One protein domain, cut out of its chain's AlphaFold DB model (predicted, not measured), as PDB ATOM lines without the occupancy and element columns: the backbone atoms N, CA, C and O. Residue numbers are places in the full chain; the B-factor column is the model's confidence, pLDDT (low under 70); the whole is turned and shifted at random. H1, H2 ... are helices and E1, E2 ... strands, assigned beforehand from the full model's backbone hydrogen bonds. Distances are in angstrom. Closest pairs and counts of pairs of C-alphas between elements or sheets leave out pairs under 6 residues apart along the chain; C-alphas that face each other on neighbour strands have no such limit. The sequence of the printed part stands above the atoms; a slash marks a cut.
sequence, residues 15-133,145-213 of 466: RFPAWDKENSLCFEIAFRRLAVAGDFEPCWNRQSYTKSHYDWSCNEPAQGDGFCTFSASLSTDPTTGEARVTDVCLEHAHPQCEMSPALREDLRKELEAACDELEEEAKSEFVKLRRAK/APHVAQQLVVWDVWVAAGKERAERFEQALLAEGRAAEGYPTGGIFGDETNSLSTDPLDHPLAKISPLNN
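What this domain is: This is residues 15 to 133 and 145 to 213 of the 466 residues of an uncharacterized protein of Rhodosporidium toruloides (strain NP11) (UniProt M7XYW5). A four-stranded sheet, E1 to E4, has helix H1 on one face, and the long helix H2 packs on H1 and runs on well beyond the sheet. There H3 packs on H2, H4 folds back on H3, and little H5 ends a long loop on H3. The printed part has 188 residues with five named helices and four named strands, in the order H1 E1 E2 E3 E4 H2 H3 H4 H5; the sheet, E1 - E2 - E3 - E4, is antiparallel and the class is mixed. The whole is compact by its radius of gyration of the C-alphas, 18.2 A, yet elongated, spanning 59 by 38 by 26 A.

How they stand to each other: Look first at E1 (42 to 44), E2 (53 to 58), E3 (71 to 76) and E4 (83 to 89), a meander of hairpins, each strand the antiparallel neighbour of the one before. You will find N 43 and O 57 at 2.8 A, N 54 and O 74 at 2.9 A, and N 73 and O 87 at 2.9 A, within hydrogen-bond range. Residues 15 to 16 also pair antiparallel with 83 to 84 of E4. H1 (25 to 38) is on the sheet, making two layers, helix over strands, at a height over the sheet of 9.5 A. H2 (101 to 131), with residues 104 to 118 alone, touches H1, closest at C-alphas Leu 25 and Leu 118, 6.0 A, at a shallow tilt of 23 degrees, opposite ways. H3 (146 to 161) is the hub; it touches H2, closest at C-alphas Phe 126 and Gln 150, 5.3 A. H3 and H4 (163 to 175) are a helical hairpin, closest at C-alphas Trp 158 and Ala 166, 5.0 A, with an only just steep tilt of 35.2 degrees. H1, H2, H3 and H4 form an up and down bundle, each helix running against the one before. H5 (204 to 207) only just touches H3, with 3 pairs of C-alphas within 8 A, the closest Leu 152 and Leu 205, 6.8 A. Every O i to N i+4 pair is within hydrogen-bond range in H1, H3 and H4; H2 has 26 of 27, and H5 is too short for one.

Where its parts are: Find E4 from C-alpha 83 at (-21.903, -48.310, -37.535), 18.2 A long; E2 and E3 are each 17.1 A, E1 6.9 A. H1 begins at C-alpha 25 (-26.798, -45.598, -27.150) and is 19.5 A long. H2 measures 45.8 A, H3 22.3 A, H4 18.2 A and H5 5.8 A, ending at C-alpha 207 (-31.696, -35.728, -47.282).

The domain as a whole: The C-alphas farthest apart, Gly 64 and Glu 181, are 59.5 A apart. Residues 134 to 144 are not printed; C-alphas 133 and 145 are 9.9 A apart across this cut. Long links join E2 to E3, E4 to H2 and H4 to H5. The pLDDT is under 70 at residues 46 to 51, 65, 131 to 133 and 191 to 197.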
ATOM      1  N   ARG A  15     -28.178 -47.827 -40.558       88.19
ATOM      2  CA  ARG A  15     -26.990 -47.082 -40.129       88.19
ATOM      3  C   ARG A  15     -27.265 -46.327 -38.830       88.19
ATOM      4  O   ARG A  15     -28.367 -45.808 -38.636       88.19
ATOM      5  N   PHE A  16     -26.239 -46.217 -37.995       90.56
ATOM      6  CA  PHE A  16     -26.261 -45.496 -36.719       90.56
ATOM      7  C   PHE A  16     -25.193 -44.388 -36.691       90.56
ATOM      8  O   PHE A  16     -24.256 -44.434 -37.499       90.56
ATOM      9  N   PRO A  17     -25.339 -43.355 -35.837       89.44
ATOM     10  CA  PRO A  17     -24.458 -42.194 -35.866       89.44
ATOM     11  C   PRO A  17     -22.998 -42.565 -35.626       89.44
ATOM     12  O   PRO A  17     -22.654 -43.187 -34.629       89.44
ATOM     13  N   ALA A  18     -22.108 -42.129 -36.517       83.50
ATOM     14  CA  ALA A  18     -20.680 -42.431 -36.407       83.50
ATOM     15  C   ALA A  18     -19.977 -41.699 -35.244       83.50
ATOM     16  O   ALA A  18     -18.771 -41.864 -35.081       83.50
ATOM     17  N   TRP A  19     -20.683 -40.874 -34.466       86.75
ATOM     18  CA  TRP A  19     -20.171 -40.283 -33.227       86.75
ATOM     19  C   TRP A  19     -20.487 -41.135 -31.987       86.75
ATOM     20  O   TRP A  19     -19.663 -41.174 -31.079       86.75
ATOM     21  N   ASP A  20     -21.590 -41.886 -31.998       86.38
ATOM     22  CA  ASP A  20     -22.054 -42.779 -30.927       86.38
ATOM     23  C   ASP A  20     -21.336 -44.144 -31.004       86.38
ATOM     24  O   ASP A  20     -21.832 -45.122 -31.574       86.38
ATOM     25  N   LYS A  21     -20.091 -44.188 -30.507       71.25
ATOM     26  CA  LYS A  21     -19.194 -45.355 -30.662       71.25
ATOM     27  C   LYS A  21     -18.932 -46.139 -29.385       71.25
ATOM     28  O   LYS A  21     -18.722 -47.351 -29.463       71.25
ATOM     29  N   GLU A  22     -18.824 -45.464 -28.241       70.81
ATOM     30  CA  GLU A  22     -18.338 -46.110 -27.010       70.81
ATOM     31  C   GLU A  22     -19.425 -46.896 -26.281       70.81
ATOM     32  O   GLU A  22     -19.100 -47.875 -25.609       70.81
ATOM     33  N   ASN A  23     -20.683 -46.503 -26.482       75.69
ATOM     34  CA  ASN A  23     -21.850 -47.105 -25.847       75.69
ATOM     35  C   ASN A  23     -22.903 -47.582 -26.870       75.69
ATOM     36  O   ASN A  23     -23.638 -48.523 -26.583       75.69
ATOM     37  N   SER A  24     -22.947 -46.999 -28.079       87.81
ATOM     38  CA  SER A  24     -23.963 -47.296 -29.108       87.81
ATOM     39  C   SER A  24     -25.393 -47.068 -28.595       87.81
ATOM     40  O   SER A  24     -26.311 -47.854 -28.853       87.81
ATOM     41  N   LEU A  25     -25.575 -45.966 -27.864       92.06
ATOM     42  CA  LEU A  25     -26.798 -45.598 -27.150       92.06
ATOM     43  C   LEU A  25     -27.999 -45.461 -28.086       92.06
ATOM     44  O   LEU A  25     -29.094 -45.887 -27.734       92.06
ATOM     45  N   CYS A  26     -27.820 -44.957 -29.309       93.44
ATOM     46  CA  CYS A  26     -28.889 -44.897 -30.306       93.44
ATOM     47  C   CYS A  26     -29.410 -46.301 -30.665       93.44
ATOM     48  O   CYS A  26     -30.616 -46.489 -30.835       93.44
ATOM     49  N   PHE A  27     -28.521 -47.299 -30.759       93.06
ATOM     50  CA  PHE A  27     -28.887 -48.694 -31.032       93.06
ATOM     51  C   PHE A  27     -29.530 -49.358 -29.811       93.06
ATOM     52  O   PHE A  27     -30.562 -50.015 -29.952       93.06
ATOM     53  N   GLU A  28     -28.995 -49.123 -28.610       93.06
ATOM     54  CA  GLU A  28     -29.600 -49.574 -27.350       93.06
ATOM     55  C   GLU A  28     -31.017 -49.004 -27.160       93.06
ATOM     56  O   GLU A  28     -31.957 -49.758 -26.908       93.06
ATOM     57  N   ILE A  29     -31.210 -47.696 -27.350       94.62
ATOM     58  CA  ILE A  29     -32.514 -47.024 -27.257       94.62
ATOM     59  C   ILE A  29     -33.495 -47.592 -28.292       94.62
ATOM     60  O   ILE A  29     -34.652 -47.869 -27.958       94.62
ATOM     61  N   ALA A  30     -33.052 -47.817 -29.534       92.69
ATOM     62  CA  ALA A  30     -33.872 -48.441 -30.571       92.69
ATOM     63  C   ALA A  30     -34.287 -49.878 -30.197       92.69
ATOM     64  O   ALA A  30     -35.468 -50.222 -30.302       92.69
ATOM     65  N   PHE A  31     -33.361 -50.699 -29.689       92.94
ATOM     66  CA  PHE A  31     -33.645 -52.073 -29.266       92.94
ATOM     67  C   PHE A  31     -34.565 -52.126 -28.036       92.94
ATOM     68  O   PHE A  31     -35.560 -52.852 -28.027       92.94
ATOM     69  N   ARG A  32     -34.307 -51.303 -27.012       92.69
ATOM     70  CA  ARG A  32     -35.152 -51.198 -25.809       92.69
ATOM     71  C   ARG A  32     -36.569 -50.725 -26.129       92.69
ATOM     72  O   ARG A  32     -37.517 -51.190 -25.504       92.69
ATOM     73  N   ARG A  33     -36.749 -49.852 -27.127       91.69
ATOM     74  CA  ARG A  33     -38.083 -49.477 -27.628       91.69
ATOM     75  C   ARG A  33     -38.824 -50.657 -28.257       91.69
ATOM     76  O   ARG A  33     -40.021 -50.787 -28.015       91.69
ATOM     77  N   LEU A  34     -38.137 -51.529 -29.003       90.19
ATOM     78  CA  LEU A  34     -38.738 -52.782 -29.483       90.19
ATOM     79  C   LEU A  34     -39.097 -53.714 -28.321       90.19
ATOM     80  O   LEU A  34     -40.186 -54.272 -28.330       90.19
ATOM     81  N   ALA A  35     -38.247 -53.816 -27.299       90.88
ATOM     82  CA  ALA A  35     -38.507 -54.619 -26.103       90.88
ATOM     83  C   ALA A  35     -39.751 -54.152 -25.323       90.88
ATOM     84  O   ALA A  35     -40.615 -54.959 -24.983       90.88
ATOM     85  N   VAL A  36     -39.913 -52.836 -25.128       90.12
ATOM     86  CA  VAL A  36     -41.123 -52.246 -24.520       90.12
ATOM     87  C   VAL A  36     -42.367 -52.440 -25.397       90.12
ATOM     88  O   VAL A  36     -43.460 -52.602 -24.861       90.12
ATOM     89  N   ALA A  37     -42.235 -52.410 -26.728       88.94
ATOM     90  CA  ALA A  37     -43.362 -52.574 -27.650       88.94
ATOM     91  C   ALA A  37     -43.774 -54.044 -27.870       88.94
ATOM     92  O   ALA A  37     -44.950 -54.316 -28.110       88.94
ATOM     93  N   GLY A  38     -42.818 -54.973 -27.803       87.69
ATOM     94  CA  GLY A  38     -43.019 -56.419 -27.917       87.69
ATOM     95  C   GLY A  38     -43.292 -57.125 -26.584       87.69
ATOM     96  O   GLY A  38     -43.609 -58.309 -26.593       87.69
ATOM     97  N   ASP A  39     -43.197 -56.400 -25.464       88.56
ATOM     98  CA  ASP A  39     -43.359 -56.904 -24.094       88.56
ATOM     99  C   ASP A  39     -42.379 -58.037 -23.706       88.56
ATOM    100  O   ASP A  39     -42.729 -58.931 -22.939       88.56
ATOM    101  N   PHE A  40     -41.125 -57.963 -24.172       89.62
ATOM    102  CA  PHE A  40     -40.067 -58.936 -23.853       89.62
ATOM    103  C   PHE A  40     -38.886 -58.317 -23.094       89.62
ATOM    104  O   PHE A  40     -38.558 -57.144 -23.283       89.62
ATOM    105  N   GLU A  41     -38.206 -59.089 -22.244       89.56
ATOM    106  CA  GLU A  41     -37.011 -58.606 -21.533       89.56
ATOM    107  C   GLU A  41     -35.785 -58.534 -22.475       89.56
ATOM    108  O   GLU A  41     -35.419 -59.557 -23.067       89.56
ATOM    109  N   PRO A  42     -35.123 -57.371 -22.645       90.50
ATOM    110  CA  PRO A  42     -33.923 -57.257 -23.467       90.50
ATOM    111  C   PRO A  42     -32.663 -57.634 -22.676       90.50
ATOM    112  O   PRO A  42     -32.505 -57.267 -21.514       90.50
ATOM    113  N   CYS A  43     -31.727 -58.315 -23.329       87.25
ATOM    114  CA  CYS A  43     -30.441 -58.713 -22.774       87.25
ATOM    115  C   CYS A  43     -29.300 -58.246 -23.681       87.25
ATOM    116  O   CYS A  43     -29.298 -58.511 -24.883       87.25
ATOM    117  N   TRP A  44     -28.309 -57.569 -23.102       84.06
ATOM    118  CA  TRP A  44     -27.073 -57.215 -23.798       84.06
ATOM    119  C   TRP A  44     -26.039 -58.332 -23.637       84.06
ATOM    120  O   TRP A  44     -25.618 -58.651 -22.517       84.06
ATOM    121  N   ASN A  45     -25.583 -58.915 -24.749       78.25
ATOM    122  CA  ASN A  45     -24.604 -59.992 -24.709       78.25
ATOM    123  C   ASN A  45     -23.180 -59.457 -24.479       78.25
ATOM    124  O   ASN A  45     -22.385 -59.244 -25.394       78.25
ATOM    125  N   ARG A  46     -22.815 -59.318 -23.201       68.75
ATOM    126  CA  ARG A  46     -21.466 -58.906 -22.775       68.75
ATOM    127  C   ARG A  46     -20.341 -59.865 -23.187       68.75
ATOM    128  O   ARG A  46     -19.180 -59.497 -23.034       68.75
ATOM    129  N   GLN A  47     -20.637 -61.086 -23.646       67.25
ATOM    130  CA  GLN A  47     -19.604 -62.063 -24.026       67.25
ATOM    131  C   GLN A  47     -19.095 -61.863 -25.456       67.25
ATOM    132  O   GLN A  47     -17.931 -62.151 -25.725       67.25
ATOM    133  N   SER A  48     -19.946 -61.367 -26.360       64.31
ATOM    134  CA  SER A  48     -19.577 -61.024 -27.739       64.31
ATOM    135  C   SER A  48     -19.233 -59.544 -27.925       64.31
ATOM    136  O   SER A  48     -18.719 -59.167 -28.980       64.31
ATOM    137  N   TYR A  49     -19.446 -58.716 -26.895       65.31
ATOM    138  CA  TYR A  49     -19.092 -57.301 -26.919       65.31
ATOM    139  C   TYR A  49     -17.623 -57.063 -27.295       65.31
ATOM    140  O   TYR A  49     -16.687 -57.503 -26.622       65.31
ATOM    141  N   THR A  50     -17.431 -56.266 -28.342       67.50
ATOM    142  CA  THR A  50     -16.157 -55.626 -28.670       67.50
ATOM    143  C   THR A  50     -16.424 -54.173 -29.055       67.50
ATOM    144  O   THR A  50     -17.535 -53.832 -29.448       67.50
ATOM    145  N   LYS A  51     -15.401 -53.306 -29.052       67.56
ATOM    146  CA  LYS A  51     -15.551 -51.903 -29.503       67.56
ATOM    147  C   LYS A  51     -16.054 -51.742 -30.955       67.56
ATOM    148  O   LYS A  51     -16.324 -50.623 -31.376       67.56
ATOM    149  N   SER A  52     -16.143 -52.828 -31.727       73.94
ATOM    150  CA  SER A  52     -16.678 -52.858 -33.091       73.94
ATOM    151  C   SER A  52     -17.886 -53.787 -33.278       73.94
ATOM    152  O   SER A  52     -18.336 -53.912 -34.412       73.94
ATOM    153  N   HIS A  53     -18.406 -54.435 -32.224       79.56
ATOM    154  CA  HIS A  53     -19.584 -55.315 -32.286       79.56
ATOM    155  C   HIS A  53     -20.417 -55.241 -30.994       79.56
ATOM    156  O   HIS A  53     -19.900 -55.503 -29.905       79.56
ATOM    157  N   TYR A  54     -21.709 -54.935 -31.136       83.56
ATOM    158  CA  TYR A  54     -22.700 -54.864 -30.059       83.56
ATOM    159  C   TYR A  54     -23.884 -55.774 -30.390       83.56
ATOM    160  O   TYR A  54     -24.602 -55.517 -31.355       83.56
ATOM    161  N   ASP A  55     -24.118 -56.784 -29.554       88.25
ATOM    162  CA  ASP A  55     -25.195 -57.757 -29.745       88.25
ATOM    163  C   ASP A  55     -26.244 -57.641 -28.637       88.25
ATOM    164  O   ASP A  55     -25.939 -57.803 -27.450       88.25
ATOM    165  N   TRP A  56     -27.490 -57.412 -29.035       90.94
ATOM    166  CA  TRP A  56     -28.653 -57.425 -28.157       90.94
ATOM    167  C   TRP A  56     -29.581 -58.584 -28.518       90.94
ATOM    168  O   TRP A  56     -29.732 -58.938 -29.687       90.94
ATOM    169  N   SER A  57     -30.211 -59.186 -27.514       91.25
ATOM    170  CA  SER A  57     -31.123 -60.318 -27.674       91.25
ATOM    171  C   SER A  57     -32.310 -60.226 -26.721       91.25
ATOM    172  O   SER A  57     -32.348 -59.387 -25.822       91.25
ATOM    173  N   CYS A  58     -33.299 -61.094 -26.898       90.69
ATOM    174  CA  CYS A  58     -34.294 -61.349 -25.863       90.69
ATOM    175  C   CYS A  58     -33.686 -62.244 -24.760       90.69
ATOM    176  O   CYS A  58     -32.951 -63.187 -25.058       90.69
ATOM    177  N   ASN A  59     -33.965 -61.939 -23.490       88.94
ATOM    178  CA  ASN A  59     -33.477 -62.691 -22.325       88.94
ATOM    179  C   ASN A  59     -34.254 -63.998 -22.075       88.94
ATOM    180  O   ASN A  59     -33.850 -64.829 -21.261       88.94
ATOM    181  N   GLU A  60     -35.404 -64.160 -22.727       86.12
ATOM    182  CA  GLU A  60     -36.372 -65.203 -22.402       86.12
ATOM    183  C   GLU A  60     -35.946 -66.581 -22.943       86.12
ATOM    184  O   GLU A  60     -35.298 -66.683 -23.994       86.12
ATOM    185  N   PRO A  61     -36.288 -67.674 -22.235       82.19
ATOM    186  CA  PRO A  61     -36.001 -69.026 -22.699       82.19
ATOM    187  C   PRO A  61     -36.870 -69.387 -23.909       82.19
ATOM    188  O   PRO A  61     -38.045 -69.027 -23.985       82.19
ATOM    189  N   ALA A  62     -36.308 -70.154 -24.842       82.06
ATOM    190  CA  ALA A  62     -37.055 -70.691 -25.975       82.06
ATOM    191  C   ALA A  62     -38.029 -71.817 -25.558       82.06
ATOM    192  O   ALA A  62     -37.956 -72.368 -24.459       82.06
ATOM    193  N   GLN A  63     -38.910 -72.233 -26.474       75.44
ATOM    194  CA  GLN A  63     -39.650 -73.498 -26.389       75.44
ATOM    195  C   GLN A  63     -38.711 -74.700 -26.606       75.44
ATOM    196  O   GLN A  63     -38.744 -75.366 -27.640       75.44
ATOM    197  N   GLY A  64     -37.868 -74.977 -25.615       75.31
ATOM    198  CA  GLY A  64     -36.897 -76.067 -25.624       75.31
ATOM    199  C   GLY A  64     -35.668 -75.730 -24.783       75.31
ATOM    200  O   GLY A  64     -35.689 -74.805 -23.974       75.31
ATOM    201  N   ASP A  65     -34.582 -76.466 -24.998       69.19
ATOM    202  CA  ASP A  65     -33.289 -76.158 -24.387       69.19
ATOM    203  C   ASP A  65     -32.601 -75.022 -25.163       69.19
ATOM    204  O   ASP A  65     -32.002 -75.253 -26.215       69.19
ATOM    205  N   GLY A  66     -32.673 -73.786 -24.659       76.00
ATOM    206  CA  GLY A  66     -31.939 -72.655 -25.233       76.00
ATOM    207  C   GLY A  66     -32.493 -71.270 -24.896       76.00
ATOM    208  O   GLY A  66     -33.513 -71.122 -24.222       76.00
ATOM    209  N   PHE A  67     -31.799 -70.251 -25.401       81.06
ATOM    210  CA  PHE A  67     -32.240 -68.856 -25.388       81.06
ATOM    211  C   PHE A  67     -33.132 -68.555 -26.596       81.06
ATOM    212  O   PHE A  67     -33.073 -69.257 -27.609       81.06
ATOM    213  N   CYS A  68     -33.935 -67.498 -26.499       87.81
ATOM    214  CA  CYS A  68     -34.691 -66.973 -27.625       87.81
ATOM    215  C   CYS A  68     -33.793 -66.636 -28.832       87.81
ATOM    216  O   CYS A  68     -32.685 -66.128 -28.683       87.81
ATOM    217  N   THR A  69     -34.309 -66.877 -30.039       88.81
ATOM    218  CA  THR A  69     -33.678 -66.497 -31.311       88.81
ATOM    219  C   THR A  69     -33.772 -65.010 -31.636       88.81
ATOM    220  O   THR A  69     -33.124 -64.587 -32.584       88.81
ATOM    221  N   PHE A  70     -34.575 -64.223 -30.911       91.00
ATOM    222  CA  PHE A  70     -34.717 -62.793 -31.169       91.00
ATOM    223  C   PHE A  70     -33.411 -62.071 -30.819       91.00
ATOM    224  O   PHE A  70     -33.008 -62.040 -29.651       91.00
ATOM    225  N   SER A  71     -32.766 -61.471 -31.817       91.69
ATOM    226  CA  SER A  71     -31.479 -60.789 -31.673       91.69
ATOM    227  C   SER A  71     -31.247 -59.726 -32.742       91.69
ATOM    228  O   SER A  71     -31.802 -59.781 -33.840       91.69
ATOM    229  N   ALA A  72     -30.383 -58.765 -32.434       92.56
ATOM    230  CA  ALA A  72     -29.847 -57.816 -33.394       92.56
ATOM    231  C   ALA A  72     -28.394 -57.463 -33.060       92.56
ATOM    232  O   ALA A  72     -28.048 -57.243 -31.897       92.56
ATOM    233  N   SER A  73     -27.574 -57.346 -34.101       91.31
ATOM    234  CA  SER A  73     -26.146 -57.051 -34.000       91.31
ATOM    235  C   SER A  73     -25.791 -55.791 -34.773       91.31
ATOM    236  O   SER A  73     -25.989 -55.724 -35.989       91.31
ATOM    237  N   LEU A  74     -25.201 -54.820 -34.081       91.12
ATOM    238  CA  LEU A  74     -24.543 -53.660 -34.674       91.12
ATOM    239  C   LEU A  74     -23.047 -53.956 -34.823       91.12
ATOM    240  O   LEU A  74     -22.403 -54.414 -33.879       91.12
ATOM    241  N   SER A  75     -22.472 -53.654 -35.986       89.12
ATOM    242  CA  SER A  75     -21.024 -53.667 -36.197       89.12
ATOM    243  C   SER A  75     -20.523 -52.309 -36.670       89.12
ATOM    244  O   SER A  75     -21.195 -51.639 -37.456       89.12
ATOM    245  N   THR A  76     -19.327 -51.930 -36.236       87.19
ATOM    246  CA  THR A  76     -18.655 -50.701 -36.669       87.19
ATOM    247  C   THR A  76     -17.471 -51.066 -37.546       87.19
ATOM    248  O   THR A  76     -16.526 -51.710 -37.087       87.19
ATOM    249  N   ASP A  77     -17.498 -50.639 -38.807       82.81
ATOM    250  CA  ASP A  77     -16.382 -50.825 -39.734       82.81
ATOM    251  C   ASP A  77     -15.144 -50.073 -39.203       82.81
ATOM    252  O   ASP A  77     -15.188 -48.848 -39.052       82.81
ATOM    253  N   PRO A  78     -14.019 -50.757 -38.919       79.12
ATOM    254  CA  PRO A  78     -12.833 -50.125 -38.346       79.12
ATOM    255  C   PRO A  78     -12.110 -49.180 -39.318       79.12
ATOM    256  O   PRO A  78     -11.257 -48.409 -38.883       79.12
ATOM    257  N   THR A  79     -12.411 -49.239 -40.620       78.44
ATOM    258  CA  THR A  79     -11.776 -48.409 -41.656       78.44
ATOM    259  C   THR A  79     -12.543 -47.120 -41.935       78.44
ATOM    260  O   THR A  79     -11.927 -46.065 -42.060       78.44
ATOM    261  N   THR A  80     -13.875 -47.185 -41.996       77.12
ATOM    262  CA  THR A  80     -14.745 -46.018 -42.235       77.12
ATOM    263  C   THR A  80     -15.295 -45.411 -40.943       77.12
ATOM    264  O   THR A  80     -15.725 -44.260 -40.932       77.12
ATOM    265  N   GLY A  81     -15.276 -46.164 -39.839       79.06
ATOM    266  CA  GLY A  81     -15.917 -45.794 -38.581       79.06
ATOM    267  C   GLY A  81     -17.445 -45.861 -38.622       79.06
ATOM    268  O   GLY A  81     -18.072 -45.334 -37.706       79.06
ATOM    269  N   GLU A  82     -18.030 -46.451 -39.668       83.44
ATOM    270  CA  GLU A  82     -19.474 -46.492 -39.885       83.44
ATOM    271  C   GLU A  82     -20.126 -47.652 -39.119       83.44
ATOM    272  O   GLU A  82     -19.760 -48.813 -39.312       83.44
ATOM    273  N   ALA A  83     -21.114 -47.335 -38.278       87.88
ATOM    274  CA  ALA A  83     -21.903 -48.310 -37.535       87.88
ATOM    275  C   ALA A  83     -23.126 -48.766 -38.349       87.88
ATOM    276  O   ALA A  83     -23.940 -47.943 -38.784       87.88
ATOM    277  N   ARG A  84     -23.267 -50.079 -38.557       89.50
ATOM    278  CA  ARG A  84     -24.375 -50.703 -39.295       89.50
ATOM    279  C   ARG A  84     -24.881 -51.964 -38.619       89.50
ATOM    280  O   ARG A  84     -24.095 -52.772 -38.130       89.50
ATOM    281  N   VAL A  85     -26.189 -52.177 -38.691       89.81
ATOM    282  CA  VAL A  85     -26.817 -53.441 -38.300       89.81
ATOM    283  C   VAL A  85     -26.428 -54.526 -39.307       89.81
ATOM    284  O   VAL A  85     -26.628 -54.359 -40.512       89.81
ATOM    285  N   THR A  86     -25.852 -55.625 -38.828       88.88
ATOM    286  CA  THR A  86     -25.334 -56.724 -39.663       88.88
ATOM    287  C   THR A  86     -26.130 -58.009 -39.568       88.88
ATOM    288  O   THR A  86     -26.187 -58.738 -40.554       88.88
ATOM    289  N   ASP A  87     -26.735 -58.275 -38.415       88.69
ATOM    290  CA  ASP A  87     -27.598 -59.433 -38.201       88.69
ATOM    291  C   ASP A  87     -28.863 -58.996 -37.467       88.69
ATOM    292  O   ASP A  87     -28.808 -58.114 -36.606       88.69
ATOM    293  N   VAL A  88     -29.995 -59.581 -37.851       90.88
ATOM    294  CA  VAL A  88     -31.304 -59.337 -37.242       90.88
ATOM    295  C   VAL A  88     -32.143 -60.601 -37.358       90.88
ATOM    296  O   VAL A  88     -32.450 -61.058 -38.459       90.88
ATOM    297  N   CYS A  89     -32.615 -61.084 -36.217       90.00
ATOM    298  CA  CYS A  89     -33.690 -62.049 -36.113       90.00
ATOM    299  C   CYS A  89     -34.802 -61.428 -35.259       90.00
ATOM    300  O   CYS A  89     -34.618 -61.198 -34.066       90.00
ATOM    301  N   LEU A  90     -35.955 -61.136 -35.871       87.19
ATOM    302  CA  LEU A  90     -37.129 -60.586 -35.171       87.19
ATOM    303  C   LEU A  90     -38.131 -61.672 -34.741       87.19
ATOM    304  O   LEU A  90     -39.222 -61.359 -34.266       87.19
ATOM    305  N   GLU A  91     -37.792 -62.950 -34.925       89.19
ATOM    306  CA  GLU A  91     -38.652 -64.076 -34.562       89.19
ATOM    307  C   GLU A  91     -38.338 -64.561 -33.142       89.19
ATOM    308  O   GLU A  91     -37.217 -64.976 -32.834       89.19
ATOM    309  N   HIS A  92     -39.354 -64.542 -32.275       89.50
ATOM    310  CA  HIS A  92     -39.273 -65.127 -30.941       89.50
ATOM    311  C   HIS A  92     -39.442 -66.648 -31.004       89.50
ATOM    312  O   HIS A  92     -40.437 -67.154 -31.521       89.50
ATOM    313  N   ALA A  93     -38.519 -67.387 -30.386       89.31
ATOM    314  CA  ALA A  93     -38.612 -68.844 -30.229       89.31
ATOM    315  C   ALA A  93     -39.501 -69.273 -29.039       89.31
ATOM    316  O   ALA A  93     -39.350 -70.376 -28.514       89.31
ATOM    317  N   HIS A  94     -40.402 -68.406 -28.577       85.31
ATOM    318  CA  HIS A  94     -41.301 -68.628 -27.443       85.31
ATOM    319  C   HIS A  94     -42.651 -67.923 -27.672       85.31
ATOM    320  O   HIS A  94     -42.743 -67.048 -28.536       85.31
ATOM    321  N   PRO A  95     -43.721 -68.286 -26.934       82.38
ATOM    322  CA  PRO A  95     -44.958 -67.513 -26.933       82.38
ATOM    323  C   PRO A  95     -44.699 -66.088 -26.450       82.38
ATOM    324  O   PRO A  95     -43.733 -65.842 -25.728       82.38
ATOM    325  N   GLN A  96     -45.606 -65.172 -26.774       78.00
ATOM    326  CA  GLN A  96     -45.582 -63.837 -26.193       78.00
ATOM    327  C   GLN A  96     -45.697 -63.937 -24.664       78.00
ATOM    328  O   GLN A  96     -46.710 -64.408 -24.142       78.00
ATOM    329  N   CYS A  97     -44.646 -63.526 -23.961       70.81
ATOM    330  CA  CYS A  97     -44.660 -63.386 -22.514       70.81
ATOM    331  C   CYS A  97     -45.292 -62.041 -22.149       70.81
ATOM    332  O   CYS A  97     -45.081 -61.037 -22.821       70.81
ATOM    333  N   GLU A  98     -46.072 -62.003 -21.071       79.06
ATOM    334  CA  GLU A  98     -46.513 -60.729 -20.504       79.06
ATOM    335  C   GLU A  98     -45.442 -60.224 -19.535       79.06
ATOM    336  O   GLU A  98     -45.327 -60.716 -18.407       79.06
ATOM    337  N   MET A  99     -44.662 -59.224 -19.958       84.50
ATOM    338  CA  MET A  99     -43.704 -58.567 -19.073       84.50
ATOM    339  C   MET A  99     -44.399 -58.048 -17.807       84.50
ATOM    340  O   MET A  99     -45.393 -57.307 -17.865       84.50
ATOM    341  N   SER A 100     -43.854 -58.406 -16.639       87.75
ATOM    342  CA  SER A 100     -44.424 -57.970 -15.363       87.75
ATOM    343  C   SER A 100     -44.465 -56.433 -15.274       87.75
ATOM    344  O   SER A 100     -43.544 -55.769 -15.758       87.75
ATOM    345  N   PRO A 101     -45.482 -55.826 -14.629       89.50
ATOM    346  CA  PRO A 101     -45.570 -54.369 -14.519       89.50
ATOM    347  C   PRO A 101     -44.347 -53.711 -13.867       89.50
ATOM    348  O   PRO A 101     -44.025 -52.580 -14.213       89.50
ATOM    349  N   ALA A 102     -43.662 -54.414 -12.957       91.38
ATOM    350  CA  ALA A 102     -42.427 -53.939 -12.338       91.38
ATOM    351  C   ALA A 102     -41.271 -53.900 -13.350       91.38
ATOM    352  O   ALA A 102     -40.680 -52.844 -13.549       91.38
ATOM    353  N   LEU A 103     -41.028 -55.009 -14.059       88.81
ATOM    354  CA  LEU A 103     -39.971 -55.101 -15.072       88.81
ATOM    355  C   LEU A 103     -40.195 -54.112 -16.228       88.81
ATOM    356  O   LEU A 103     -39.255 -53.454 -16.660       88.81
ATOM    357  N   ARG A 104     -41.450 -53.920 -16.662       90.00
ATOM    358  CA  ARG A 104     -41.805 -52.922 -17.688       90.00
ATOM    359  C   ARG A 104     -41.514 -51.493 -17.231       90.00
ATOM    360  O   ARG A 104     -41.127 -50.654 -18.039       90.00
ATOM    361  N   GLU A 105     -41.703 -51.204 -15.948       92.19
ATOM    362  CA  GLU A 105     -41.421 -49.889 -15.378       92.19
ATOM    363  C   GLU A 105     -39.920 -49.666 -15.139       92.19
ATOM    364  O   GLU A 105     -39.429 -48.558 -15.335       92.19
ATOM    365  N   ASP A 106     -39.170 -50.706 -14.778       92.81
ATOM    366  CA  ASP A 106     -37.711 -50.634 -14.660       92.81
ATOM    367  C   ASP A 106     -37.041 -50.487 -16.039       92.81
ATOM    368  O   ASP A 106     -36.213 -49.596 -16.216       92.81
ATOM    369  N   LEU A 107     -37.504 -51.216 -17.064       91.38
ATOM    370  CA  LEU A 107     -37.043 -51.052 -18.449       91.38
ATOM    371  C   LEU A 107     -37.300 -49.636 -19.000       91.38
ATOM    372  O   LEU A 107     -36.483 -49.112 -19.755       91.38
ATOM    373  N   ARG A 108     -38.398 -48.976 -18.604       92.06
ATOM    374  CA  ARG A 108     -38.644 -47.563 -18.952       92.06
ATOM    375  C   ARG A 108     -37.652 -46.611 -18.288       92.06
ATOM    376  O   ARG A 108     -37.246 -45.651 -18.931       92.06
ATOM    377  N   LYS A 109     -37.252 -46.865 -17.038       94.56
ATOM    378  CA  LYS A 109     -36.223 -46.061 -16.352       94.56
ATOM    379  C   LYS A 109     -34.855 -46.251 -16.995       94.56
ATOM    380  O   LYS A 109     -34.131 -45.277 -17.140       94.56
ATOM    381  N   GLU A 110     -34.516 -47.474 -17.400       93.25
ATOM    382  CA  GLU A 110     -33.272 -47.746 -18.130       93.25
ATOM    383  C   GLU A 110     -33.272 -47.089 -19.518       93.25
ATOM    384  O   GLU A 110     -32.269 -46.505 -19.913       93.25
ATOM    385  N   LEU A 111     -34.404 -47.109 -20.231       93.69
ATOM    386  CA  LEU A 111     -34.570 -46.382 -21.494       93.69
ATOM    387  C   LEU A 111     -34.408 -44.862 -21.314       93.69
ATOM    388  O   LEU A 111     -33.789 -44.215 -22.155       93.69
ATOM    389  N   GLU A 112     -34.955 -44.299 -20.235       94.81
ATOM    390  CA  GLU A 112     -34.821 -42.875 -19.912       94.81
ATOM    391  C   GLU A 112     -33.374 -42.510 -19.551       94.81
ATOM    392  O   GLU A 112     -32.843 -41.545 -20.091       94.81
ATOM    393  N   ALA A 113     -32.702 -43.331 -18.735       94.50
ATOM    394  CA  ALA A 113     -31.291 -43.151 -18.392       94.50
ATOM    395  C   ALA A 113     -30.374 -43.235 -19.626       94.50
ATOM    396  O   ALA A 113     -29.492 -42.397 -19.784       94.50
ATOM    397  N   ALA A 114     -30.625 -44.173 -20.546       94.19
ATOM    398  CA  ALA A 114     -29.894 -44.246 -21.813       94.19
ATOM    399  C   ALA A 114     -30.113 -42.992 -22.684       94.19
ATOM    400  O   ALA A 114     -29.200 -42.563 -23.387       94.19
ATOM    401  N   CYS A 115     -31.297 -42.365 -22.624       95.25
ATOM    402  CA  CYS A 115     -31.547 -41.090 -23.303       95.25
ATOM    403  C   CYS A 115     -30.825 -39.905 -22.633       95.25
ATOM    404  O   CYS A 115     -30.371 -39.015 -23.349       95.25
ATOM    405  N   ASP A 116     -30.702 -39.886 -21.302       95.31
ATOM    406  CA  ASP A 116     -29.904 -38.882 -20.578       95.31
ATOM    407  C   ASP A 116     -28.401 -39.021 -20.893       95.31
ATOM    408  O   ASP A 116     -27.728 -38.032 -21.174       95.31
ATOM    409  N   GLU A 117     -27.873 -40.250 -20.913       94.94
ATOM    410  CA  GLU A 117     -26.482 -40.522 -21.310       94.94
ATOM    411  C   GLU A 117     -26.226 -40.135 -22.777       94.94
ATOM    412  O   GLU A 117     -25.185 -39.549 -23.089       94.94
ATOM    413  N   LEU A 118     -27.204 -40.363 -23.666       95.50
ATOM    414  CA  LEU A 118     -27.128 -39.941 -25.067       95.50
ATOM    415  C   LEU A 118     -27.046 -38.414 -25.199       95.50
ATOM    416  O   LEU A 118     -26.286 -37.928 -26.036       95.50
ATOM    417  N   GLU A 119     -27.809 -37.652 -24.408       95.19
ATOM    418  CA  GLU A 119     -27.730 -36.186 -24.418       95.19
ATOM    419  C   GLU A 119     -26.332 -35.690 -24.020       95.19
ATOM    420  O   GLU A 119     -25.814 -34.773 -24.654       95.19
ATOM    421  N   GLU A 120     -25.678 -36.297 -23.028       94.25
ATOM    422  CA  GLU A 120     -24.326 -35.892 -22.620       94.25
ATOM    423  C   GLU A 120     -23.253 -36.271 -23.667       94.25
ATOM    424  O   GLU A 120     -22.378 -35.451 -23.975       94.25
ATOM    425  N   GLU A 121     -23.342 -37.450 -24.301       93.94
ATOM    426  CA  GLU A 121     -22.443 -37.833 -25.409       93.94
ATOM    427  C   GLU A 121     -22.666 -36.928 -26.642       93.94
ATOM    428  O   GLU A 121     -21.709 -36.379 -27.203       93.94
ATOM    429  N   ALA A 122     -23.926 -36.644 -26.992       94.75
ATOM    430  CA  ALA A 122     -24.298 -35.706 -28.052       94.75
ATOM    431  C   ALA A 122     -23.838 -34.268 -27.755       94.75
ATOM    432  O   ALA A 122     -23.369 -33.567 -28.653       94.75
ATOM    433  N   LYS A 123     -23.932 -33.811 -26.498       94.75
ATOM    434  CA  LYS A 123     -23.442 -32.497 -26.049       94.75
ATOM    435  C   LYS A 123     -21.933 -32.386 -26.232       94.75
ATOM    436  O   LYS A 123     -21.454 -31.370 -26.742       94.75
ATOM    437  N   SER A 124     -21.198 -33.433 -25.855       91.94
ATOM    438  CA  SER A 124     -19.751 -33.522 -26.052       91.94
ATOM    439  C   SER A 124     -19.383 -33.405 -27.537       91.94
ATOM    440  O   SER A 124     -18.593 -32.529 -27.907       91.94
ATOM    441  N   GLU A 125     -20.027 -34.188 -28.413       92.00
ATOM    442  CA  GLU A 125     -19.763 -34.122 -29.856       92.00
ATOM    443  C   GLU A 125     -20.167 -32.771 -30.460       92.00
ATOM    444  O   GLU A 125     -19.395 -32.174 -31.210       92.00
ATOM    445  N   PHE A 126     -21.329 -32.220 -30.097       92.62
ATOM    446  CA  PHE A 126     -21.784 -30.914 -30.580       92.62
ATOM    447  C   PHE A 126     -20.782 -29.802 -30.229       92.62
ATOM    448  O   PHE A 126     -20.440 -28.974 -31.080       92.62
ATOM    449  N   VAL A 127     -20.259 -29.788 -28.998       90.50
ATOM    450  CA  VAL A 127     -19.233 -28.824 -28.559       90.50
ATOM    451  C   VAL A 127     -17.899 -29.062 -29.275       90.50
ATOM    452  O   VAL A 127     -17.252 -28.097 -29.695       90.50
ATOM    453  N   LYS A 128     -17.499 -30.321 -29.478       88.81
ATOM    454  CA  LYS A 128     -16.307 -30.707 -30.250       88.81
ATOM    455  C   LYS A 128     -16.396 -30.261 -31.711       88.81
ATOM    456  O   LYS A 128     -15.426 -29.711 -32.234       88.81
ATOM    457  N   LEU A 129     -17.558 -30.381 -32.351       87.00
ATOM    458  CA  LEU A 129     -17.775 -29.949 -33.735       87.00
ATOM    459  C   LEU A 129     -17.600 -28.435 -33.921       87.00
ATOM    460  O   LEU A 129     -17.065 -28.021 -34.947       87.00
ATOM    461  N   ARG A 130     -17.912 -27.595 -32.921       79.50
ATOM    462  CA  ARG A 130     -17.574 -26.154 -32.969       79.50
ATOM    463  C   ARG A 130     -16.066 -25.903 -33.093       79.50
ATOM    464  O   ARG A 130     -15.662 -24.907 -33.690       79.50
ATOM    465  N   ARG A 131     -15.240 -26.786 -32.523       60.75
ATOM    466  CA  ARG A 131     -13.770 -26.689 -32.525       60.75
ATOM    467  C   ARG A 131     -13.137 -27.238 -33.812       60.75
ATOM    468  O   ARG A 131     -11.948 -27.011 -34.033       60.75
ATOM    469  N   ALA A 132     -13.900 -27.931 -34.663       58.44
ATOM    470  CA  ALA A 132     -13.416 -28.524 -35.910       58.44
ATOM    471  C   ALA A 132     -12.968 -27.438 -36.907       58.44
ATOM    472  O   ALA A 132     -13.754 -26.832 -37.641       58.44
ATOM    473  N   LYS A 133     -11.664 -27.157 -36.903       48.91
ATOM    474  CA  LYS A 133     -11.044 -26.096 -37.697       48.91
ATOM    475  C   LYS A 133     -10.964 -26.519 -39.165       48.91
ATOM    476  O   LYS A 133     -10.443 -27.587 -39.468       48.91
ATOM    477  N   ALA A 145     -19.765 -29.059 -43.261       84.81
ATOM    478  CA  ALA A 145     -19.481 -27.831 -42.520       84.81
ATOM    479  C   ALA A 145     -19.865 -27.985 -41.029       84.81
ATOM    480  O   ALA A 145     -20.930 -28.538 -40.754       84.81
ATOM    481  N   PRO A 146     -19.079 -27.453 -40.068       87.62
ATOM    482  CA  PRO A 146     -19.309 -27.650 -38.633       87.62
ATOM    483  C   PRO A 146     -20.742 -27.387 -38.156       87.62
ATOM    484  O   PRO A 146     -21.296 -28.186 -37.407       87.62
ATOM    485  N   HIS A 147     -21.382 -26.320 -38.645       89.62
ATOM    486  CA  HIS A 147     -22.773 -26.022 -38.303       89.62
ATOM    487  C   HIS A 147     -23.772 -27.036 -38.880       89.62
ATOM    488  O   HIS A 147     -24.828 -27.214 -38.296       89.62
ATOM    489  N   VAL A 148     -23.482 -27.697 -40.005       89.88
ATOM    490  CA  VAL A 148     -24.331 -28.771 -40.558       89.88
ATOM    491  C   VAL A 148     -24.104 -30.073 -39.791       89.88
ATOM    492  O   VAL A 148     -25.063 -30.772 -39.491       89.88
ATOM    493  N   ALA A 149     -22.860 -30.376 -39.408       90.75
ATOM    494  CA  ALA A 149     -22.557 -31.536 -38.571       90.75
ATOM    495  C   ALA A 149     -23.240 -31.429 -37.194       90.75
ATOM    496  O   ALA A 149     -23.850 -32.387 -36.734       90.75
ATOM    497  N   GLN A 150     -23.230 -30.242 -36.578       93.44
ATOM    498  CA  GLN A 150     -23.979 -29.969 -35.347       93.44
ATOM    499  C   GLN A 150     -25.497 -30.168 -35.513       93.44
ATOM    500  O   GLN A 150     -26.132 -30.748 -34.637       93.44
ATOM    501  N   GLN A 151     -26.077 -29.739 -36.641       94.25
ATOM    502  CA  GLN A 151     -27.498 -29.969 -36.935       94.25
ATOM    503  C   GLN A 151     -27.815 -31.465 -37.075       94.25
ATOM    504  O   GLN A 151     -28.873 -31.908 -36.639       94.25
ATOM    505  N   LEU A 152     -26.894 -32.250 -37.650       92.75
ATOM    506  CA  LEU A 152     -27.034 -33.705 -37.728       92.75
ATOM    507  C   LEU A 152     -27.011 -34.360 -36.341       92.75
ATOM    508  O   LEU A 152     -27.856 -35.210 -36.105       92.75
ATOM    509  N   VAL A 153     -26.165 -33.913 -35.402       94.62
ATOM    510  CA  VAL A 153     -26.193 -34.409 -34.007       94.62
ATOM    511  C   VAL A 153     -27.558 -34.158 -33.348       94.62
ATOM    512  O   VAL A 153     -28.131 -35.069 -32.756       94.62
ATOM    513  N   VAL A 154     -28.136 -32.959 -33.496       95.25
ATOM    514  CA  VAL A 154     -29.483 -32.658 -32.961       95.25
ATOM    515  C   VAL A 154     -30.563 -33.518 -33.637       95.25
ATOM    516  O   VAL A 154     -31.485 -33.998 -32.975       95.25
ATOM    517  N   TRP A 155     -30.452 -33.756 -34.946       93.25
ATOM    518  CA  TRP A 155     -31.369 -34.634 -35.680       93.25
ATOM    519  C   TRP A 155     -31.221 -36.111 -35.275       93.25
ATOM    520  O   TRP A 155     -32.228 -36.802 -35.142       93.25
ATOM    521  N   ASP A 156     -30.005 -36.582 -34.994       93.62
ATOM    522  CA  ASP A 156     -29.750 -37.925 -34.467       93.62
ATOM    523  C   ASP A 156     -30.398 -38.103 -33.082       93.62
ATOM    524  O   ASP A 156     -31.047 -39.122 -32.850       93.62
ATOM    525  N   VAL A 157     -30.325 -37.091 -32.201       94.94
ATOM    526  CA  VAL A 157     -31.044 -37.070 -30.909       94.94
ATOM    527  C   VAL A 157     -32.568 -37.048 -31.106       94.94
ATOM    528  O   VAL A 157     -33.289 -37.696 -30.348       94.94
ATOM    529  N   TRP A 158     -33.096 -36.378 -32.139       93.19
ATOM    530  CA  TRP A 158     -34.532 -36.444 -32.464       93.19
ATOM    531  C   TRP A 158     -34.939 -37.864 -32.877       93.19
ATOM    532  O   TRP A 158     -35.916 -38.390 -32.342       93.19
ATOM    533  N   VAL A 159     -34.192 -38.515 -33.773       91.19
ATOM    534  CA  VAL A 159     -34.469 -39.903 -34.183       91.19
ATOM    535  C   VAL A 159     -34.380 -40.856 -32.981       91.19
ATOM    536  O   VAL A 159     -35.323 -41.612 -32.716       91.19
ATOM    537  N   ALA A 160     -33.286 -40.778 -32.220       92.69
ATOM    538  CA  ALA A 160     -33.005 -41.668 -31.103       92.69
ATOM    539  C   ALA A 160     -33.942 -41.431 -29.913       92.69
ATOM    540  O   ALA A 160     -34.620 -42.356 -29.485       92.69
ATOM    541  N   ALA A 161     -34.047 -40.205 -29.396       92.81
ATOM    542  CA  ALA A 161     -34.719 -39.904 -28.128       92.81
ATOM    543  C   ALA A 161     -36.068 -39.170 -28.273       92.81
ATOM    544  O   ALA A 161     -36.911 -39.268 -27.382       92.81
ATOM    545  N   GLY A 162     -36.343 -38.541 -29.419       91.69
ATOM    546  CA  GLY A 162     -37.627 -37.904 -29.739       91.69
ATOM    547  C   GLY A 162     -37.571 -36.374 -29.830       91.69
ATOM    548  O   GLY A 162     -36.655 -35.730 -29.322       91.69
ATOM    549  N   LYS A 163     -38.578 -35.785 -30.494       91.00
ATOM    550  CA  LYS A 163     -38.586 -34.366 -30.905       91.00
ATOM    551  C   LYS A 163     -38.465 -33.393 -29.731       91.00
ATOM    552  O   LYS A 163     -37.560 -32.572 -29.721       91.00
ATOM    553  N   GLU A 164     -39.324 -33.537 -28.723       91.69
ATOM    554  CA  GLU A 164     -39.347 -32.663 -27.539       91.69
ATOM    555  C   GLU A 164     -38.006 -32.671 -26.781       91.69
ATOM    556  O   GLU A 164     -37.565 -31.645 -26.262       91.69
ATOM    557  N   ARG A 165     -37.333 -33.830 -26.733       93.94
ATOM    558  CA  ARG A 165     -36.026 -33.971 -26.084       93.94
ATOM    559  C   ARG A 165     -34.944 -33.245 -26.886       93.94
ATOM    560  O   ARG A 165     -34.237 -32.411 -26.331       93.94
ATOM    561  N   ALA A 166     -34.898 -33.474 -28.201       94.69
ATOM    562  CA  ALA A 166     -33.977 -32.793 -29.113       94.69
ATOM    563  C   ALA A 166     -34.185 -31.265 -29.165       94.69
ATOM    564  O   ALA A 166     -33.211 -30.520 -29.233       94.69
ATOM    565  N   GLU A 167     -35.431 -30.789 -29.082       93.56
ATOM    566  CA  GLU A 167     -35.770 -29.362 -28.988       93.56
ATOM    567  C   GLU A 167     -35.208 -28.732 -27.706       93.56
ATOM    568  O   GLU A 167     -34.546 -27.694 -27.769       93.56
ATOM    569  N   ARG A 168     -35.415 -29.369 -26.542       94.50
ATOM    570  CA  ARG A 168     -34.858 -28.897 -25.260       94.50
ATOM    571  C   ARG A 168     -33.327 -28.918 -25.256       94.50
ATOM    572  O   ARG A 168     -32.710 -27.951 -24.809       94.50
ATOM    573  N   PHE A 169     -32.733 -29.984 -25.789       95.94
ATOM    574  CA  PHE A 169     -31.290 -30.146 -25.966       95.94
ATOM    575  C   PHE A 169     -30.691 -29.025 -26.834       95.94
ATOM    576  O   PHE A 169     -29.760 -28.337 -26.408       95.94
ATOM    577  N   GLU A 170     -31.262 -28.765 -28.016       95.75
ATOM    578  CA  GLU A 170     -30.799 -27.692 -28.904       95.75
ATOM    579  C   GLU A 170     -30.921 -26.314 -28.240       95.75
ATOM    580  O   GLU A 170     -29.957 -25.546 -28.231       95.75
ATOM    581  N   GLN A 171     -32.075 -26.003 -27.641       93.94
ATOM    582  CA  GLN A 171     -32.308 -24.713 -26.986       93.94
ATOM    583  C   GLN A 171     -31.312 -24.449 -25.850       93.94
ATOM    584  O   GLN A 171     -30.819 -23.326 -25.724       93.94
ATOM    585  N   ALA A 172     -30.960 -25.470 -25.060       94.44
ATOM    586  CA  ALA A 172     -29.941 -25.352 -24.021       94.44
ATOM    587  C   ALA A 172     -28.556 -25.020 -24.608       94.44
ATOM    588  O   ALA A 172     -27.884 -24.105 -24.130       94.44
ATOM    589  N   LEU A 173     -28.145 -25.699 -25.684       94.50
ATOM    590  CA  LEU A 173     -26.853 -25.462 -26.339       94.50
ATOM    591  C   LEU A 173     -26.780 -24.107 -27.056       94.50
ATOM    592  O   LEU A 173     -25.714 -23.483 -27.080       94.50
ATOM    593  N   LEU A 174     -27.899 -23.622 -27.600       92.12
ATOM    594  CA  LEU A 174     -28.016 -22.271 -28.151       92.12
ATOM    595  C   LEU A 174     -27.930 -21.203 -27.052       92.12
ATOM    596  O   LEU A 174     -27.179 -20.241 -27.209       92.12
ATOM    597  N   ALA A 175     -28.622 -21.393 -25.924       91.81
ATOM    598  CA  ALA A 175     -28.569 -20.483 -24.778       91.81
ATOM    599  C   ALA A 175     -27.177 -20.440 -24.113       91.81
ATOM    600  O   ALA A 175     -26.716 -19.373 -23.713       91.81
ATOM    601  N   GLU A 176     -26.468 -21.572 -24.059       90.69
ATOM    602  CA  GLU A 176     -25.052 -21.650 -23.664       90.69
ATOM    603  C   GLU A 176     -24.080 -21.083 -24.730       90.69
ATOM    604  O   GLU A 176     -22.864 -21.070 -24.521       90.69
ATOM    605  N   GLY A 177     -24.572 -20.656 -25.900       89.19
ATOM    606  CA  GLY A 177     -23.746 -20.131 -26.987       89.19
ATOM    607  C   GLY A 177     -22.753 -21.152 -27.556       89.19
ATOM    608  O   GLY A 177     -21.650 -20.769 -27.949       89.19
ATOM    609  N   ARG A 178     -23.094 -22.451 -27.568       89.38
ATOM    610  CA  ARG A 178     -22.228 -23.571 -28.010       89.38
ATOM    611  C   ARG A 178     -22.233 -23.831 -29.516       89.38
ATOM    612  O   ARG A 178     -21.427 -24.631 -29.990       89.38
ATOM    613  N   ALA A 179     -23.112 -23.180 -30.266       90.50
ATOM    614  CA  ALA A 179     -23.214 -23.353 -31.708       90.50
ATOM    615  C   ALA A 179     -21.982 -22.825 -32.474       90.50
ATOM    616  O   ALA A 179     -21.278 -21.914 -32.032       90.50
ATOM    617  N   ALA A 180     -21.718 -23.424 -33.634       88.94
ATOM    618  CA  ALA A 180     -20.700 -22.993 -34.581       88.94
ATOM    619  C   ALA A 180     -21.180 -21.812 -35.444       88.94
ATOM    620  O   ALA A 180     -22.375 -21.545 -35.579       88.94
ATOM    621  N   GLU A 181     -20.240 -21.116 -36.084       86.25
ATOM    622  CA  GLU A 181     -20.569 -20.045 -37.025       86.25
ATOM    623  C   GLU A 181     -21.387 -20.589 -38.216       86.25
ATOM    624  O   GLU A 181     -21.013 -21.572 -38.869       86.25
ATOM    625  N   GLY A 182     -22.519 -19.937 -38.498       86.25
ATOM    626  CA  GLY A 182     -23.479 -20.353 -39.526       86.25
ATOM    627  C   GLY A 182     -24.564 -21.328 -39.049       86.25
ATOM    628  O   GLY A 182     -25.359 -21.773 -39.873       86.25
ATOM    629  N   TYR A 183     -24.628 -21.656 -37.756       90.56
ATOM    630  CA  TYR A 183     -25.755 -22.405 -37.192       90.56
ATOM    631  C   TYR A 183     -27.050 -21.561 -37.192       90.56
ATOM    632  O   TYR A 183     -26.970 -20.352 -36.945       90.56
ATOM    633  N   PRO A 184     -28.239 -22.147 -37.449       89.44
ATOM    634  CA  PRO A 184     -29.509 -21.421 -37.409       89.44
ATOM    635  C   PRO A 184     -29.768 -20.739 -36.058       89.44
ATOM    636  O   PRO A 184     -29.797 -21.390 -35.018       89.44
ATOM    637  N   THR A 185     -30.007 -19.424 -36.061       82.25
ATOM    638  CA  THR A 185     -30.191 -18.632 -34.826       82.25
ATOM    639  C   THR A 185     -31.414 -19.058 -34.006       82.25
ATOM    640  O   THR A 185     -31.394 -18.941 -32.786       82.25
ATOM    641  N   GLY A 186     -32.460 -19.567 -34.664       83.12
ATOM    642  CA  GLY A 186     -33.652 -20.131 -34.020       83.12
ATOM    643  C   GLY A 186     -33.607 -21.651 -33.813       83.12
ATOM    644  O   GLY A 186     -34.633 -22.223 -33.464       83.12
ATOM    645  N   GLY A 187     -32.468 -22.302 -34.070       87.94
ATOM    646  CA  GLY A 187     -32.364 -23.763 -34.108       87.94
ATOM    647  C   GLY A 187     -32.937 -24.403 -35.377       87.94
ATOM    648  O   GLY A 187     -33.513 -23.724 -36.231       87.94
ATOM    649  N   ILE A 188     -32.784 -25.723 -35.518       88.69
ATOM    650  CA  ILE A 188     -33.374 -26.511 -36.618       88.69
ATOM    651  C   ILE A 188     -34.886 -26.695 -36.475       88.69
ATOM    652  O   ILE A 188     -35.553 -27.082 -37.441       88.69
ATOM    653  N   PHE A 189     -35.407 -26.422 -35.277       85.00
ATOM    654  CA  PHE A 189     -36.829 -26.430 -34.947       85.00
ATOM    655  C   PHE A 189     -37.482 -25.032 -35.025       85.00
ATOM    656  O   PHE A 189     -38.665 -24.894 -34.726       85.00
ATOM    657  N   GLY A 190     -36.728 -23.997 -35.424       70.44
ATOM    658  CA  GLY A 190     -37.164 -22.596 -35.435       70.44
ATOM    659  C   GLY A 190     -38.249 -22.233 -36.465       70.44
ATOM    660  O   GLY A 190     -38.320 -22.782 -37.562       70.44
ATOM    661  N   ASP A 191     -39.060 -21.234 -36.109       56.28
ATOM    662  CA  ASP A 191     -40.402 -20.934 -36.650       56.28
ATOM    663  C   ASP A 191     -40.507 -20.420 -38.113       56.28
ATOM    664  O   ASP A 191     -41.603 -20.107 -38.578       56.28
ATOM    665  N   GLU A 192     -39.416 -20.294 -38.881       49.41
ATOM    666  CA  GLU A 192     -39.469 -19.595 -40.187       49.41
ATOM    667  C   GLU A 192     -40.108 -20.394 -41.344       49.41
ATOM    668  O   GLU A 192     -40.386 -19.823 -42.403       49.41
ATOM    669  N   THR A 193     -40.426 -21.684 -41.166       43.56
ATOM    670  CA  THR A 193     -41.242 -22.437 -42.139       43.56
ATOM    671  C   THR A 193     -42.298 -23.317 -41.475       43.56
ATOM    672  O   THR A 193     -41.990 -24.387 -40.954       43.56
ATOM    673  N   ASN A 194     -43.553 -22.865 -41.583       43.06
ATOM    674  CA  ASN A 194     -44.806 -23.546 -41.240       43.06
ATOM    675  C   ASN A 194     -44.753 -25.086 -41.195       43.06
ATOM    676  O   ASN A 194     -44.391 -25.732 -42.178       43.06
ATOM    677  N   SER A 195     -45.295 -25.650 -40.112       47.19
ATOM    678  CA  SER A 195     -45.617 -27.077 -39.976       47.19
ATOM    679  C   SER A 195     -44.423 -28.021 -40.156       47.19
ATOM    680  O   SER A 195     -44.447 -28.924 -40.992       47.19
ATOM    681  N   LEU A 196     -43.413 -27.878 -39.291       56.78
ATOM    682  CA  LEU A 196     -42.440 -28.944 -39.050       56.78
ATOM    683  C   LEU A 196     -43.169 -30.226 -38.628       56.78
ATOM    684  O   LEU A 196     -43.657 -30.328 -37.498       56.78
ATOM    685  N   SER A 197     -43.200 -31.202 -39.540       62.03
ATOM    686  CA  SER A 197     -43.693 -32.560 -39.300       62.03
ATOM    687  C   SER A 197     -43.133 -33.142 -37.996       62.03
ATOM    688  O   SER A 197     -42.062 -32.759 -37.507       62.03
ATOM    689  N   THR A 198     -43.875 -34.070 -37.403       70.75
ATOM    690  CA  THR A 198     -43.379 -34.877 -36.284       70.75
ATOM    691  C   THR A 198     -42.454 -36.001 -36.751       70.75
ATOM    692  O   THR A 198     -41.727 -36.539 -35.916       70.75
ATOM    693  N   ASP A 199     -42.433 -36.334 -38.050       80.75
ATOM    694  CA  ASP A 199     -41.521 -37.340 -38.598       80.75
ATOM    695  C   ASP A 199     -40.147 -36.723 -38.955       80.75
ATOM    696  O   ASP A 199     -40.087 -35.791 -39.766       80.75
ATOM    697  N   PRO A 200     -39.028 -37.234 -38.399       80.56
ATOM    698  CA  PRO A 200     -37.686 -36.770 -38.746       80.56
ATOM    699  C   PRO A 200     -37.311 -36.989 -40.222       80.56
ATOM    700  O   PRO A 200     -36.391 -36.322 -40.697       80.56
ATOM    701  N   LEU A 201     -38.001 -37.872 -40.962       83.00
ATOM    702  CA  LEU A 201     -37.789 -38.095 -42.401       83.00
ATOM    703  C   LEU A 201     -38.252 -36.929 -43.289       83.00
ATOM    704  O   LEU A 201     -37.706 -36.744 -44.377       83.00
ATOM    705  N   ASP A 202     -39.229 -36.139 -42.839       81.69
ATOM    706  CA  ASP A 202     -39.716 -34.970 -43.585       81.69
ATOM    707  C   ASP A 202     -38.765 -33.765 -43.457       81.69
ATOM    708  O   ASP A 202     -38.826 -32.821 -44.254       81.69
ATOM    709  N   HIS A 203     -37.871 -33.778 -42.462       82.94
ATOM    710  CA  HIS A 203     -36.939 -32.682 -42.210       82.94
ATOM    711  C   HIS A 203     -35.868 -32.587 -43.312       82.94
ATOM    712  O   HIS A 203     -35.351 -33.615 -43.755       82.94
ATOM    713  N   PRO A 204     -35.455 -31.381 -43.754       82.19
ATOM    714  CA  PRO A 204     -34.409 -31.226 -44.767       82.19
ATOM    715  C   PRO A 204     -33.100 -31.968 -44.458       82.19
ATOM    716  O   PRO A 204     -32.448 -32.443 -45.392       82.19
ATOM    717  N   LEU A 205     -32.742 -32.120 -43.175       85.38
ATOM    718  CA  LEU A 205     -31.553 -32.859 -42.741       85.38
ATOM    719  C   LEU A 205     -31.601 -34.343 -43.117       85.38
ATOM    720  O   LEU A 205     -30.559 -34.918 -43.421       85.38
ATOM    721  N   ALA A 206     -32.785 -34.952 -43.229       83.88
ATOM    722  CA  ALA A 206     -32.918 -36.346 -43.647       83.88
ATOM    723  C   ALA A 206     -32.318 -36.615 -45.042       83.88
ATOM    724  O   ALA A 206     -31.872 -37.726 -45.313       83.88
ATOM    725  N   LYS A 207     -32.255 -35.605 -45.921       82.31
ATOM    726  CA  LYS A 207     -31.696 -35.728 -47.282       82.31
ATOM    727  C   LYS A 207     -30.169 -35.681 -47.332       82.31
ATOM    728  O   LYS A 207     -29.597 -36.034 -48.358       82.31
ATOM    729  N   ILE A 208     -29.530 -35.197 -46.267       83.06
ATOM    730  CA  ILE A 208     -28.070 -35.071 -46.148       83.06
ATOM    731  C   ILE A 208     -27.492 -35.932 -45.017       83.06
ATOM    732  O   ILE A 208     -26.278 -36.098 -44.945       83.06
ATOM    733  N   SER A 209     -28.346 -36.485 -44.151       82.88
ATOM    734  CA  SER A 209     -27.945 -37.390 -43.082       82.88
ATOM    735  C   SER A 209     -27.345 -38.674 -43.659       82.88
ATOM    736  O   SER A 209     -28.016 -39.362 -44.440       82.88
ATOM    737  N   PRO A 210     -26.123 -39.061 -43.243       80.31
ATOM    738  CA  PRO A 210     -25.522 -40.325 -43.642       80.31
ATOM    739  C   PRO A 210     -26.377 -41.547 -43.303       80.31
ATOM    740  O   PRO A 210     -26.231 -42.569 -43.972       80.31
ATOM    741  N   LEU A 211     -27.281 -41.448 -42.316       82.94
ATOM    742  CA  LEU A 211     -28.095 -42.574 -41.855       82.94
ATOM    743  C   LEU A 211     -29.127 -43.039 -42.890       82.94
ATOM    744  O   LEU A 211     -29.463 -44.219 -42.933       82.94
ATOM    745  N   ASN A 212     -29.584 -42.126 -43.751       77.50
ATOM    746  CA  ASN A 212     -30.597 -42.399 -44.776       77.50
ATOM    747  C   ASN A 212     -29.990 -42.790 -46.132       77.50
ATOM    748  O   ASN A 212     -30.721 -43.028 -47.098       77.50
ATOM    749  N   ASN A 213     -28.657 -42.849 -46.236       71.69
ATOM    750  CA  ASN A 213     -28.003 -43.316 -47.452       71.69
ATOM    751  C   ASN A 213     -28.343 -44.796 -47.682       71.69
ATOM    752  O   ASN A 213     -28.123 -45.611 -46.778       71.69
TER     753      ASN A 213